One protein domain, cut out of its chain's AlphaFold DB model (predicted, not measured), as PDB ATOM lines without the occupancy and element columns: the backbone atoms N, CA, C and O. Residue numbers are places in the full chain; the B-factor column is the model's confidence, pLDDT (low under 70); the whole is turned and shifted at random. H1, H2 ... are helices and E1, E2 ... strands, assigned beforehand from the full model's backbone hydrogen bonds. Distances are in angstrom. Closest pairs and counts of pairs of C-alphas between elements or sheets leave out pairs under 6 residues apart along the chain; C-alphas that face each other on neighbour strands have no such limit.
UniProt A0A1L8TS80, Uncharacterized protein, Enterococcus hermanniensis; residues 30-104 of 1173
ATOM      1  N   GLU A  30     122.721 291.998 333.984       90.12
ATOM      2  CA  GLU A  30     122.036 290.911 334.684       90.12
ATOM      3  C   GLU A  30     122.179 289.620 333.876       90.12
ATOM      4  O   GLU A  30     121.988 289.621 332.664       90.12
ATOM      5  N   LEU A  31     122.556 288.535 334.554       91.69
ATOM      6  CA  LEU A  31     122.875 287.243 333.949       91.69
ATOM      7  C   LEU A  31     121.783 286.229 334.301       91.69
ATOM      8  O   LEU A  31     121.491 286.034 335.483       91.69
ATOM      9  N   ILE A  32     121.197 285.579 333.296       89.94
ATOM     10  CA  ILE A  32     120.112 284.605 333.466       89.94
ATOM     11  C   ILE A  32     120.464 283.312 332.706       89.94
ATOM     12  O   ILE A  32     120.617 283.374 331.490       89.94
ATOM     13  N   PRO A  33     120.546 282.137 333.365       89.06
ATOM     14  CA  PRO A  33     120.455 281.930 334.811       89.06
ATOM     15  C   PRO A  33     121.653 282.537 335.561       89.06
ATOM     16  O   PRO A  33     122.787 282.506 335.091       89.06
ATOM     17  N   ALA A  34     121.406 283.078 336.754       86.50
ATOM     18  CA  ALA A  34     122.453 283.715 337.550       86.50
ATOM     19  C   ALA A  34     123.413 282.672 338.144       86.50
ATOM     20  O   ALA A  34     123.014 281.872 338.991       86.50
ATOM     21  N   VAL A  35     124.685 282.732 337.739       86.44
ATOM     22  CA  VAL A  35     125.755 281.849 338.237       86.44
ATOM     23  C   VAL A  35     126.020 282.060 339.734       86.44
ATOM     24  O   VAL A  35     126.081 281.103 340.500       86.44
ATOM     25  N   ASN A  36     126.102 283.321 340.172       80.25
ATOM     26  CA  ASN A  36     126.310 283.702 341.568       80.25
ATOM     27  C   ASN A  36     125.067 284.414 342.130       80.25
ATOM     28  O   ASN A  36     124.663 285.472 341.639       80.25
ATOM     29  N   GLN A  37     124.447 283.856 343.179       69.06
ATOM     30  CA  GLN A  37     123.228 284.427 343.769       69.06
ATOM     31  C   GLN A  37     123.484 285.822 344.359       69.06
ATOM     32  O   GLN A  37     124.234 285.981 345.318       69.06
ATOM     33  N   GLY A  38     122.809 286.832 343.804       65.31
ATOM     34  CA  GLY A  38     122.923 288.225 344.244       65.31
ATOM     35  C   GLY A  38     124.086 289.010 343.629       65.31
ATOM     36  O   GLY A  38     124.274 290.169 344.004       65.31
ATOM     37  N   ALA A  39     124.835 288.431 342.682       71.38
ATOM     38  CA  ALA A  39     125.827 289.171 341.909       71.38
ATOM     39  C   ALA A  39     125.178 290.338 341.139       71.38
ATOM     40  O   ALA A  39     124.071 290.224 340.609       71.38
ATOM     41  N   ARG A  40     125.879 291.476 341.083       77.44
ATOM     42  CA  ARG A  40     125.509 292.649 340.283       77.44
ATOM     43  C   ARG A  40     126.747 293.151 339.563       77.44
ATOM     44  O   ARG A  40     127.652 293.681 340.208       77.44
ATOM     45  N   TYR A  41     126.767 293.018 338.247       89.75
ATOM     46  CA  TYR A  41     127.876 293.490 337.430       89.75
ATOM     47  C   TYR A  41     127.547 294.904 336.919       89.75
ATOM     48  O   TYR A  41     126.450 295.119 336.393       89.75
ATOM     49  N   PRO A  42     128.428 295.905 337.090       89.31
ATOM     50  CA  PRO A  42     128.196 297.239 336.542       89.31
ATOM     51  C   PRO A  42     128.275 297.215 335.008       89.31
ATOM     52  O   PRO A  42     129.002 296.402 334.439       89.31
ATOM     53  N   VAL A  43     127.576 298.132 334.331       89.69
ATOM     54  CA  VAL A  43     127.704 298.321 332.871       89.69
ATOM     55  C   VAL A  43     129.026 299.044 332.570       89.69
ATOM     56  O   VAL A  43     129.077 300.251 332.364       89.69
ATOM     57  N   THR A  44     130.129 298.296 332.635       91.75
ATOM     58  CA  THR A  44     131.500 298.736 332.334       91.75
ATOM     59  C   THR A  44     132.317 297.573 331.766       91.75
ATOM     60  O   THR A  44     131.946 296.412 331.937       91.75
ATOM     61  N   VAL A  45     133.466 297.868 331.144       90.81
ATOM     62  CA  VAL A  45     134.407 296.855 330.617       90.81
ATOM     63  C   VAL A  45     134.768 295.803 331.675       90.81
ATOM     64  O   VAL A  45     134.649 294.608 331.421       90.81
ATOM     65  N   GLU A  46     135.152 296.230 332.882       90.81
ATOM     66  CA  GLU A  46     135.532 295.317 333.972       90.81
ATOM     67  C   GLU A  46     134.329 294.560 334.562       90.81
ATOM     68  O   GLU A  46     134.467 293.403 334.955       90.81
ATOM     69  N   GLY A  47     133.134 295.164 334.571       91.56
ATOM     70  CA  GLY A  47     131.904 294.466 334.953       91.56
ATOM     71  C   GLY A  47     131.534 293.358 333.967       91.56
ATOM     72  O   GLY A  47     131.189 292.255 334.387       91.56
ATOM     73  N   PHE A  48     131.678 293.615 332.664       93.81
ATOM     74  CA  PHE A  48     131.453 292.623 331.612       93.81
ATOM     75  C   PHE A  48     132.512 291.508 331.638       93.81
ATOM     76  O   PHE A  48     132.156 290.335 331.602       93.81
ATOM     77  N   LYS A  49     133.801 291.846 331.802       93.19
ATOM     78  CA  LYS A  49     134.880 290.862 332.023       93.19
ATOM     79  C   LYS A  49     134.595 289.952 333.223       93.19
ATOM     80  O   LYS A  49     134.758 288.744 333.101       93.19
ATOM     81  N   GLN A  50     134.170 290.508 334.364       92.62
ATOM     82  CA  GLN A  50     133.854 289.713 335.559       92.62
ATOM     83  C   GLN A  50     132.632 288.815 335.331       92.62
ATOM     84  O   GLN A  50     132.634 287.677 335.780       92.62
ATOM     85  N   LEU A  51     131.622 289.289 334.597       93.75
ATOM     86  CA  LEU A  51     130.467 288.479 334.206       93.75
ATOM     87  C   LEU A  51     130.891 287.276 333.348       93.75
ATOM     88  O   LEU A  51     130.464 286.160 333.633       93.75
ATOM     89  N   LEU A  52     131.748 287.476 332.339       93.06
ATOM     90  CA  LEU A  52     132.285 286.371 331.530       93.06
ATOM     91  C   LEU A  52     133.137 285.412 332.382       93.06
ATOM     92  O   LEU A  52     132.976 284.201 332.288       93.06
ATOM     93  N   LEU A  53     133.997 285.943 333.257       92.19
ATOM     94  CA  LEU A  53     134.852 285.154 334.148       92.19
ATOM     95  C   LEU A  53     134.051 284.312 335.161       92.19
ATOM     96  O   LEU A  53     134.464 283.208 335.510       92.19
ATOM     97  N   ASP A  54     132.896 284.801 335.616       92.62
ATOM     98  CA  ASP A  54     131.983 284.030 336.464       92.62
ATOM     99  C   ASP A  54     131.307 282.892 335.670       92.62
ATOM    100  O   ASP A  54     131.183 281.786 336.199       92.62
ATOM    101  N   ILE A  55     130.925 283.117 334.401       92.38
ATOM    102  CA  ILE A  55     130.405 282.057 333.512       92.38
ATOM    103  C   ILE A  55     131.466 280.971 333.284       92.38
ATOM    104  O   ILE A  55     131.154 279.795 333.445       92.38
ATOM    105  N   ASP A  56     132.706 281.352 332.969       91.38
ATOM    106  CA  ASP A  56     133.843 280.433 332.788       91.38
ATOM    107  C   ASP A  56     134.065 279.528 334.016       91.38
ATOM    108  O   ASP A  56     134.168 278.309 333.891       91.38
ATOM    109  N   LYS A  57     134.079 280.104 335.228       89.81
ATOM    110  CA  LYS A  57     134.540 279.386 336.437       89.81
ATOM    111  C   LYS A  57     133.459 278.710 337.265       89.81
ATOM    112  O   LYS A  57     133.786 277.879 338.115       89.81
ATOM    113  N   ALA A  58     132.195 279.070 337.070       87.69
ATOM    114  CA  ALA A  58     131.077 278.518 337.838       87.69
ATOM    115  C   ALA A  58     129.803 278.277 337.003       87.69
ATOM    116  O   ALA A  58     128.786 277.836 337.546       87.69
ATOM    117  N   GLY A  59     129.841 278.534 335.694       87.31
ATOM    118  CA  GLY A  59     128.734 278.257 334.791       87.31
ATOM    119  C   GLY A  59     128.420 276.763 334.659       87.31
ATOM    120  O   GLY A  59     129.302 275.910 334.665       87.31
ATOM    121  N   THR A  60     127.129 276.443 334.542       87.00
ATOM    122  CA  THR A  60     126.621 275.070 334.346       87.00
ATOM    123  C   THR A  60     125.448 274.961 333.360       87.00
ATOM    124  O   THR A  60     125.006 273.852 333.069       87.00
ATOM    125  N   ALA A  61     124.934 276.079 332.830       90.31
ATOM    126  CA  ALA A  61     123.900 276.094 331.796       90.31
ATOM    127  C   ALA A  61     124.496 276.105 330.375       90.31
ATOM    128  O   ALA A  61     125.552 276.690 330.131       90.31
ATOM    129  N   GLU A  62     123.777 275.502 329.425       89.81
ATOM    130  CA  GLU A  62     124.138 275.478 327.996       89.81
ATOM    131  C   GLU A  62     123.999 276.854 327.308       89.81
ATOM    132  O   GLU A  62     124.581 277.075 326.245       89.81
ATOM    133  N   GLU A  63     123.233 277.775 327.902       94.12
ATOM    134  CA  GLU A  63     122.903 279.096 327.356       94.12
ATOM    135  C   GLU A  63     122.686 280.133 328.476       94.12
ATOM    136  O   GLU A  63     122.159 279.788 329.539       94.12
ATOM    137  N   TYR A  64     123.064 281.395 328.224       94.69
ATOM    138  CA  TYR A  64     122.834 282.535 329.122       94.69
ATOM    139  C   TYR A  64     122.322 283.794 328.398       94.69
ATOM    140  O   TYR A  64     122.955 284.285 327.462       94.69
ATOM    141  N   ASP A  65     121.251 284.394 328.924       93.75
ATOM    142  CA  ASP A  65     120.826 285.768 328.628       93.75
ATOM    143  C   ASP A  65     121.712 286.754 329.429       93.75
ATOM    144  O   ASP A  65     121.776 286.688 330.661       93.75
ATOM    145  N   ILE A  66     122.358 287.702 328.743       94.44
ATOM    146  CA  ILE A  66     123.062 288.857 329.324       94.44
ATOM    147  C   ILE A  66     122.216 290.105 329.058       94.44
ATOM    148  O   ILE A  66     122.232 290.669 327.960       94.44
ATOM    149  N   LEU A  67     121.469 290.551 330.068       92.88
ATOM    150  CA  LEU A  67     120.578 291.701 329.963       92.88
ATOM    151  C   LEU A  67     121.333 293.018 330.197       92.88
ATOM    152  O   LEU A  67     121.781 293.300 331.310       92.88
ATOM    153  N   LEU A  68     121.423 293.840 329.150       93.38
ATOM    154  CA  LEU A  68     122.080 295.146 329.114       93.38
ATOM    155  C   LEU A  68     121.096 296.286 329.418       93.38
ATOM    156  O   LEU A  68     120.032 296.388 328.809       93.38
ATOM    157  N   ASP A  69     121.486 297.175 330.331       88.69
ATOM    158  CA  ASP A  69     120.694 298.314 330.802       88.69
ATOM    159  C   ASP A  69     121.499 299.618 330.659       88.69
ATOM    160  O   ASP A  69     122.098 300.093 331.622       88.69
ATOM    161  N   GLY A  70     121.594 300.157 329.439       88.31
ATOM    162  CA  GLY A  70     122.370 301.368 329.129       88.31
ATOM    163  C   GLY A  70     123.379 301.194 327.992       88.31
ATOM    164  O   GLY A  70     123.203 300.348 327.117       88.31
ATOM    165  N   GLU A  71     124.430 302.016 328.002       93.00
ATOM    166  CA  GLU A  71     125.524 301.975 327.025       93.00
ATOM    167  C   GLU A  71     126.740 301.222 327.584       93.00
ATOM    168  O   GLU A  71     127.299 301.604 328.610       93.00
ATOM    169  N   LEU A  72     127.168 300.173 326.880       94.31
ATOM    170  CA  LEU A  72     128.376 299.402 327.150       94.31
ATOM    171  C   LEU A  72     129.369 299.582 325.994       94.31
ATOM    172  O   LEU A  72     129.221 298.980 324.928       94.31
ATOM    173  N   ASP A  73     130.388 300.413 326.216       93.44
ATOM    174  CA  ASP A  73     131.497 300.597 325.281       93.44
ATOM    175  C   ASP A  73     132.654 299.643 325.614       93.44
ATOM    176  O   ASP A  73     133.284 299.737 326.669       93.44
ATOM    177  N   LEU A  74     132.910 298.708 324.700       93.94
ATOM    178  CA  LEU A  74     133.988 297.722 324.745       93.94
ATOM    179  C   LEU A  74     135.004 297.961 323.611       93.94
ATOM    180  O   LEU A  74     135.895 297.139 323.423       93.94
ATOM    181  N   SER A  75     134.909 299.070 322.865       90.25
ATOM    182  CA  SER A  75     135.723 299.337 321.663       90.25
ATOM    183  C   SER A  75     137.236 299.285 321.913       90.25
ATOM    184  O   SER A  75     137.996 298.854 321.051       90.25
ATOM    185  N   GLN A  76     137.674 299.681 323.113       87.19
ATOM    186  CA  GLN A  76     139.079 299.679 323.541       87.19
ATOM    187  C   GLN A  76     139.468 298.441 324.380       87.19
ATOM    188  O   GLN A  76     140.556 298.406 324.958       87.19
ATOM    189  N   ALA A  77     138.592 297.437 324.502       87.25
ATOM    190  CA  ALA A  77     138.788 296.284 325.382       87.25
ATOM    191  C   ALA A  77     139.472 295.092 324.681       87.25
ATOM    192  O   ALA A  77     139.249 294.806 323.507       87.25
ATOM    193  N   SER A  78     140.265 294.323 325.434       86.62
ATOM    194  CA  SER A  78     140.980 293.127 324.951       86.62
ATOM    195  C   SER A  78     140.096 291.893 324.706       86.62
ATOM    196  O   SER A  78     140.595 290.895 324.191       86.62
ATOM    197  N   ILE A  79     138.806 291.955 325.048       89.06
ATOM    198  CA  ILE A  79     137.878 290.808 325.089       89.06
ATOM    199  C   ILE A  79     137.599 290.152 323.728       89.06
ATOM    200  O   ILE A  79     137.206 288.991 323.681       89.06
ATOM    201  N   GLY A  80     137.775 290.885 322.627       87.88
ATOM    202  CA  GLY A  80     137.428 290.429 321.277       87.88
ATOM    203  C   GLY A  80     138.522 289.614 320.586       87.88
ATOM    204  O   GLY A  80     138.421 289.387 319.387       87.88
ATOM    205  N   ARG A  81     139.597 289.239 321.292       89.19
ATOM    206  CA  ARG A  81     140.783 288.609 320.694       89.19
ATOM    207  C   ARG A  81     140.566 287.146 320.316       89.19
ATOM    208  O   ARG A  81     139.974 286.370 321.058       89.19
ATOM    209  N   ASP A  82     141.181 286.780 319.199       87.12
ATOM    210  CA  ASP A  82     141.135 285.457 318.582       87.12
ATOM    211  C   ASP A  82     142.074 284.426 319.248       87.12
ATOM    212  O   ASP A  82     142.975 283.868 318.621       87.12
ATOM    213  N   PHE A  83     141.899 284.198 320.551       82.94
ATOM    214  CA  PHE A  83     142.457 283.032 321.242       82.94
ATOM    215  C   PHE A  83     141.591 282.603 322.435       82.94
ATOM    216  O   PHE A  83     140.964 283.426 323.108       82.94
ATOM    217  N   VAL A  84     141.589 281.295 322.693       79.56
ATOM    218  CA  VAL A  84     141.101 280.693 323.942       79.56
ATOM    219  C   VAL A  84     142.234 280.760 324.969       79.56
ATOM    220  O   VAL A  84     143.403 280.610 324.608       79.56
ATOM    221  N   VAL A  85     141.906 281.000 326.239       78.69
ATOM    222  CA  VAL A  85     142.870 280.996 327.348       78.69
ATOM    223  C   VAL A  85     142.510 279.862 328.300       78.69
ATOM    224  O   VAL A  85     141.403 279.839 328.823       78.69
ATOM    225  N   GLU A  86     143.442 278.945 328.548       75.56
ATOM    226  CA  GLU A  86     143.300 277.957 329.624       75.56
ATOM    227  C   GLU A  86     143.381 278.682 330.986       75.56
ATOM    228  O   GLU A  86     144.372 279.363 331.253       75.56
ATOM    229  N   ASP A  87     142.343 278.552 331.824       84.50
ATOM    230  CA  ASP A  87     142.165 279.271 333.105       84.50
ATOM    231  C   ASP A  87     142.272 280.814 332.968       84.50
ATOM    232  O   ASP A  87     143.250 281.432 333.407       84.50
ATOM    233  N   PRO A  88     141.281 281.485 332.344       88.31
ATOM    234  CA  PRO A  88     141.343 282.919 332.080       88.31
ATOM    235  C   PRO A  88     141.349 283.769 333.361       88.31
ATOM    236  O   PRO A  88     140.917 283.372 334.441       88.31
ATOM    237  N   SER A  89     141.826 285.002 333.237       90.25
ATOM    238  CA  SER A  89     141.843 286.014 334.298       90.25
ATOM    239  C   SER A  89     141.050 287.244 333.864       90.25
ATOM    240  O   SER A  89     140.751 287.395 332.681       90.25
ATOM    241  N   LEU A  90     140.769 288.177 334.778       86.69
ATOM    242  CA  LEU A  90     140.035 289.407 334.449       86.69
ATOM    243  C   LEU A  90     140.710 290.240 333.334       86.69
ATOM    244  O   LEU A  90     140.028 290.959 332.614       86.69
ATOM    245  N   ASP A  91     142.027 290.113 333.144       85.88
ATOM    246  CA  ASP A  91     142.770 290.787 332.066       85.88
ATOM    247  C   ASP A  91     142.902 289.963 330.774       85.88
ATOM    248  O   ASP A  91     143.189 290.529 329.713       85.88
ATOM    249  N   THR A  92     142.698 288.643 330.843       88.19
ATOM    250  CA  THR A  92     142.904 287.710 329.719       88.19
ATOM    251  C   THR A  92     141.625 287.053 329.193       88.19
ATOM    252  O   THR A  92     141.682 286.456 328.123       88.19
ATOM    253  N   ILE A  93     140.490 287.184 329.890       91.25
ATOM    254  CA  ILE A  93     139.180 286.664 329.475       91.25
ATOM    255  C   ILE A  93     138.755 287.243 328.113       91.25
ATOM    256  O   ILE A  93     138.765 288.459 327.899       91.25
ATOM    257  N   THR A  94     138.375 286.360 327.189       91.94
ATOM    258  CA  THR A  94     137.861 286.705 325.853       91.94
ATOM    259  C   THR A  94     136.444 286.173 325.671       91.94
ATOM    260  O   THR A  94     136.027 285.249 326.367       91.94
ATOM    261  N   LEU A  95     135.706 286.700 324.690       91.06
ATOM    262  CA  LEU A  95     134.425 286.104 324.286       91.06
ATOM    263  C   LEU A  95     134.601 284.659 323.789       91.06
ATOM    264  O   LEU A  95     133.712 283.842 323.992       91.06
ATOM    265  N   MET A  96     135.768 284.306 323.235       89.19
ATOM    266  CA  MET A  96     136.084 282.921 322.862       89.19
ATOM    267  C   MET A  96     136.435 281.996 324.038       89.19
ATOM    268  O   MET A  96     136.631 280.808 323.816       89.19
ATOM    269  N   SER A  97     136.545 282.503 325.271       89.25
ATOM    270  CA  SER A  97     136.782 281.656 326.453       89.25
ATOM    271  C   SER A  97     135.505 280.955 326.949       89.25
ATOM    272  O   SER A  97     135.585 280.095 327.812       89.25
ATOM    273  N   ILE A  98     134.325 281.323 326.432       90.56
ATOM    274  CA  ILE A  98     133.029 280.860 326.945       90.56
ATOM    275  C   ILE A  98     132.400 279.836 325.993       90.56
ATOM    276  O   ILE A  98     131.943 280.205 324.916       90.56
ATOM    277  N   GLU A  99     132.322 278.570 326.405       86.31
ATOM    278  CA  GLU A  99     131.726 277.492 325.593       86.31
ATOM    279  C   GLU A  99     130.185 277.556 325.523       86.31
ATOM    280  O   GLU A  99     129.587 277.186 324.509       86.31
ATOM    281  N   SER A 100     129.521 278.035 326.584       91.25
ATOM    282  CA  SER A 100     128.060 278.203 326.617       91.25
ATOM    283  C   SER A 100     127.581 279.252 325.610       91.25
ATOM    284  O   SER A 100     128.224 280.284 325.410       91.25
ATOM    285  N   LYS A 101     126.394 279.036 325.032       94.06
ATOM    286  CA  LYS A 101     125.741 280.010 324.144       94.06
ATOM    287  C   LYS A 101     125.414 281.296 324.899       94.06
ATOM    288  O   LYS A 101     125.064 281.252 326.081       94.06
ATOM    289  N   LEU A 102     125.467 282.433 324.212       95.62
ATOM    290  CA  LEU A 102     125.200 283.745 324.809       95.62
ATOM    291  C   LEU A 102     124.098 284.493 324.052       95.62
ATOM    292  O   LEU A 102     124.076 284.504 322.827       95.62
ATOM    293  N   THR A 103     123.232 285.192 324.778       96.12
ATOM    294  CA  THR A 103     122.212 286.083 324.213       96.12
ATOM    295  C   THR A 103     122.349 287.463 324.856       96.12
ATOM    296  O   THR A 103     121.905 287.686 325.980       96.12
ATOM    297  N   ILE A 104     123.001 288.411 324.173       95.75
ATOM    298  CA  ILE A 104     123.194 289.781 324.675       95.75
ATOM    299  C   ILE A 104     121.989 290.633 324.275       95.75
ATOM    300  O   ILE A 104     121.687 290.796 323.091       95.75
TER     301      ILE A 104
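This is residues 30 to 104 of the 1173 residues of an uncharacterized protein of Enterococcus hermanniensis (UniProt A0A1L8TS80). A single helix, H1, lies in the middle between a small three-stranded sheet, E1, E2 and E4, on one side and a long loop, residues 74 to 100, on the other. The short strand E3 passes one end of the helix, leading from the sheet's side to that loop. The printed part has 75 residues, with one named helix and four named strands in the order E1, H1, E2, E3, E4; the sheet is mixed, in the order E1, E2, E4. The class is mixed, helices and strands, though under half of the residues are in named elements. The whole is compact, with a radius of gyration of the C-alphas of 11.5 A, and rounded, spanning 28 by 27 by 18 A.

Edge strand E1, residues 30 to 32, is antiparallel to inner strand E2, residues 63 to 68, at 158 degrees; N 32 and O 65 are within hydrogen-bond range at 2.9 A. E2 is parallel to edge strand E4, residues 101 to 104, at 15 degrees, with N 66 and O 103 at 2.8 A. H1, residues 45 to 58, only grazes this sheet, with its residues 48 to 55; the closest C-alphas of E1 and H1, those of Leu 31 and Leu 51, are 7.7 A apart. In H1 every O i to N i+4 pair is within hydrogen-bond range. E3, residues 71 to 73, pairs with no named strand, and E2 and E3 meet only through their link. The closest C-alphas of H1 and E3, those of Val 45 and Asp 73, are 7.1 A apart.

E1 begins at C-alpha 30, (122.036, 290.911, 334.684). H1 measures 20.0 A and E2 16.2 A from first to last C-alpha. E4 ends at C-alpha 104, (123.194, 289.781, 324.675).

The C-alphas farthest apart, those of Gly 38 and Asp 82, are 31.6 A apart. The printed part has no cut. The links E1 to H1 and E3 to E4 are long. Residues 37 to 38 have pLDDT under 70.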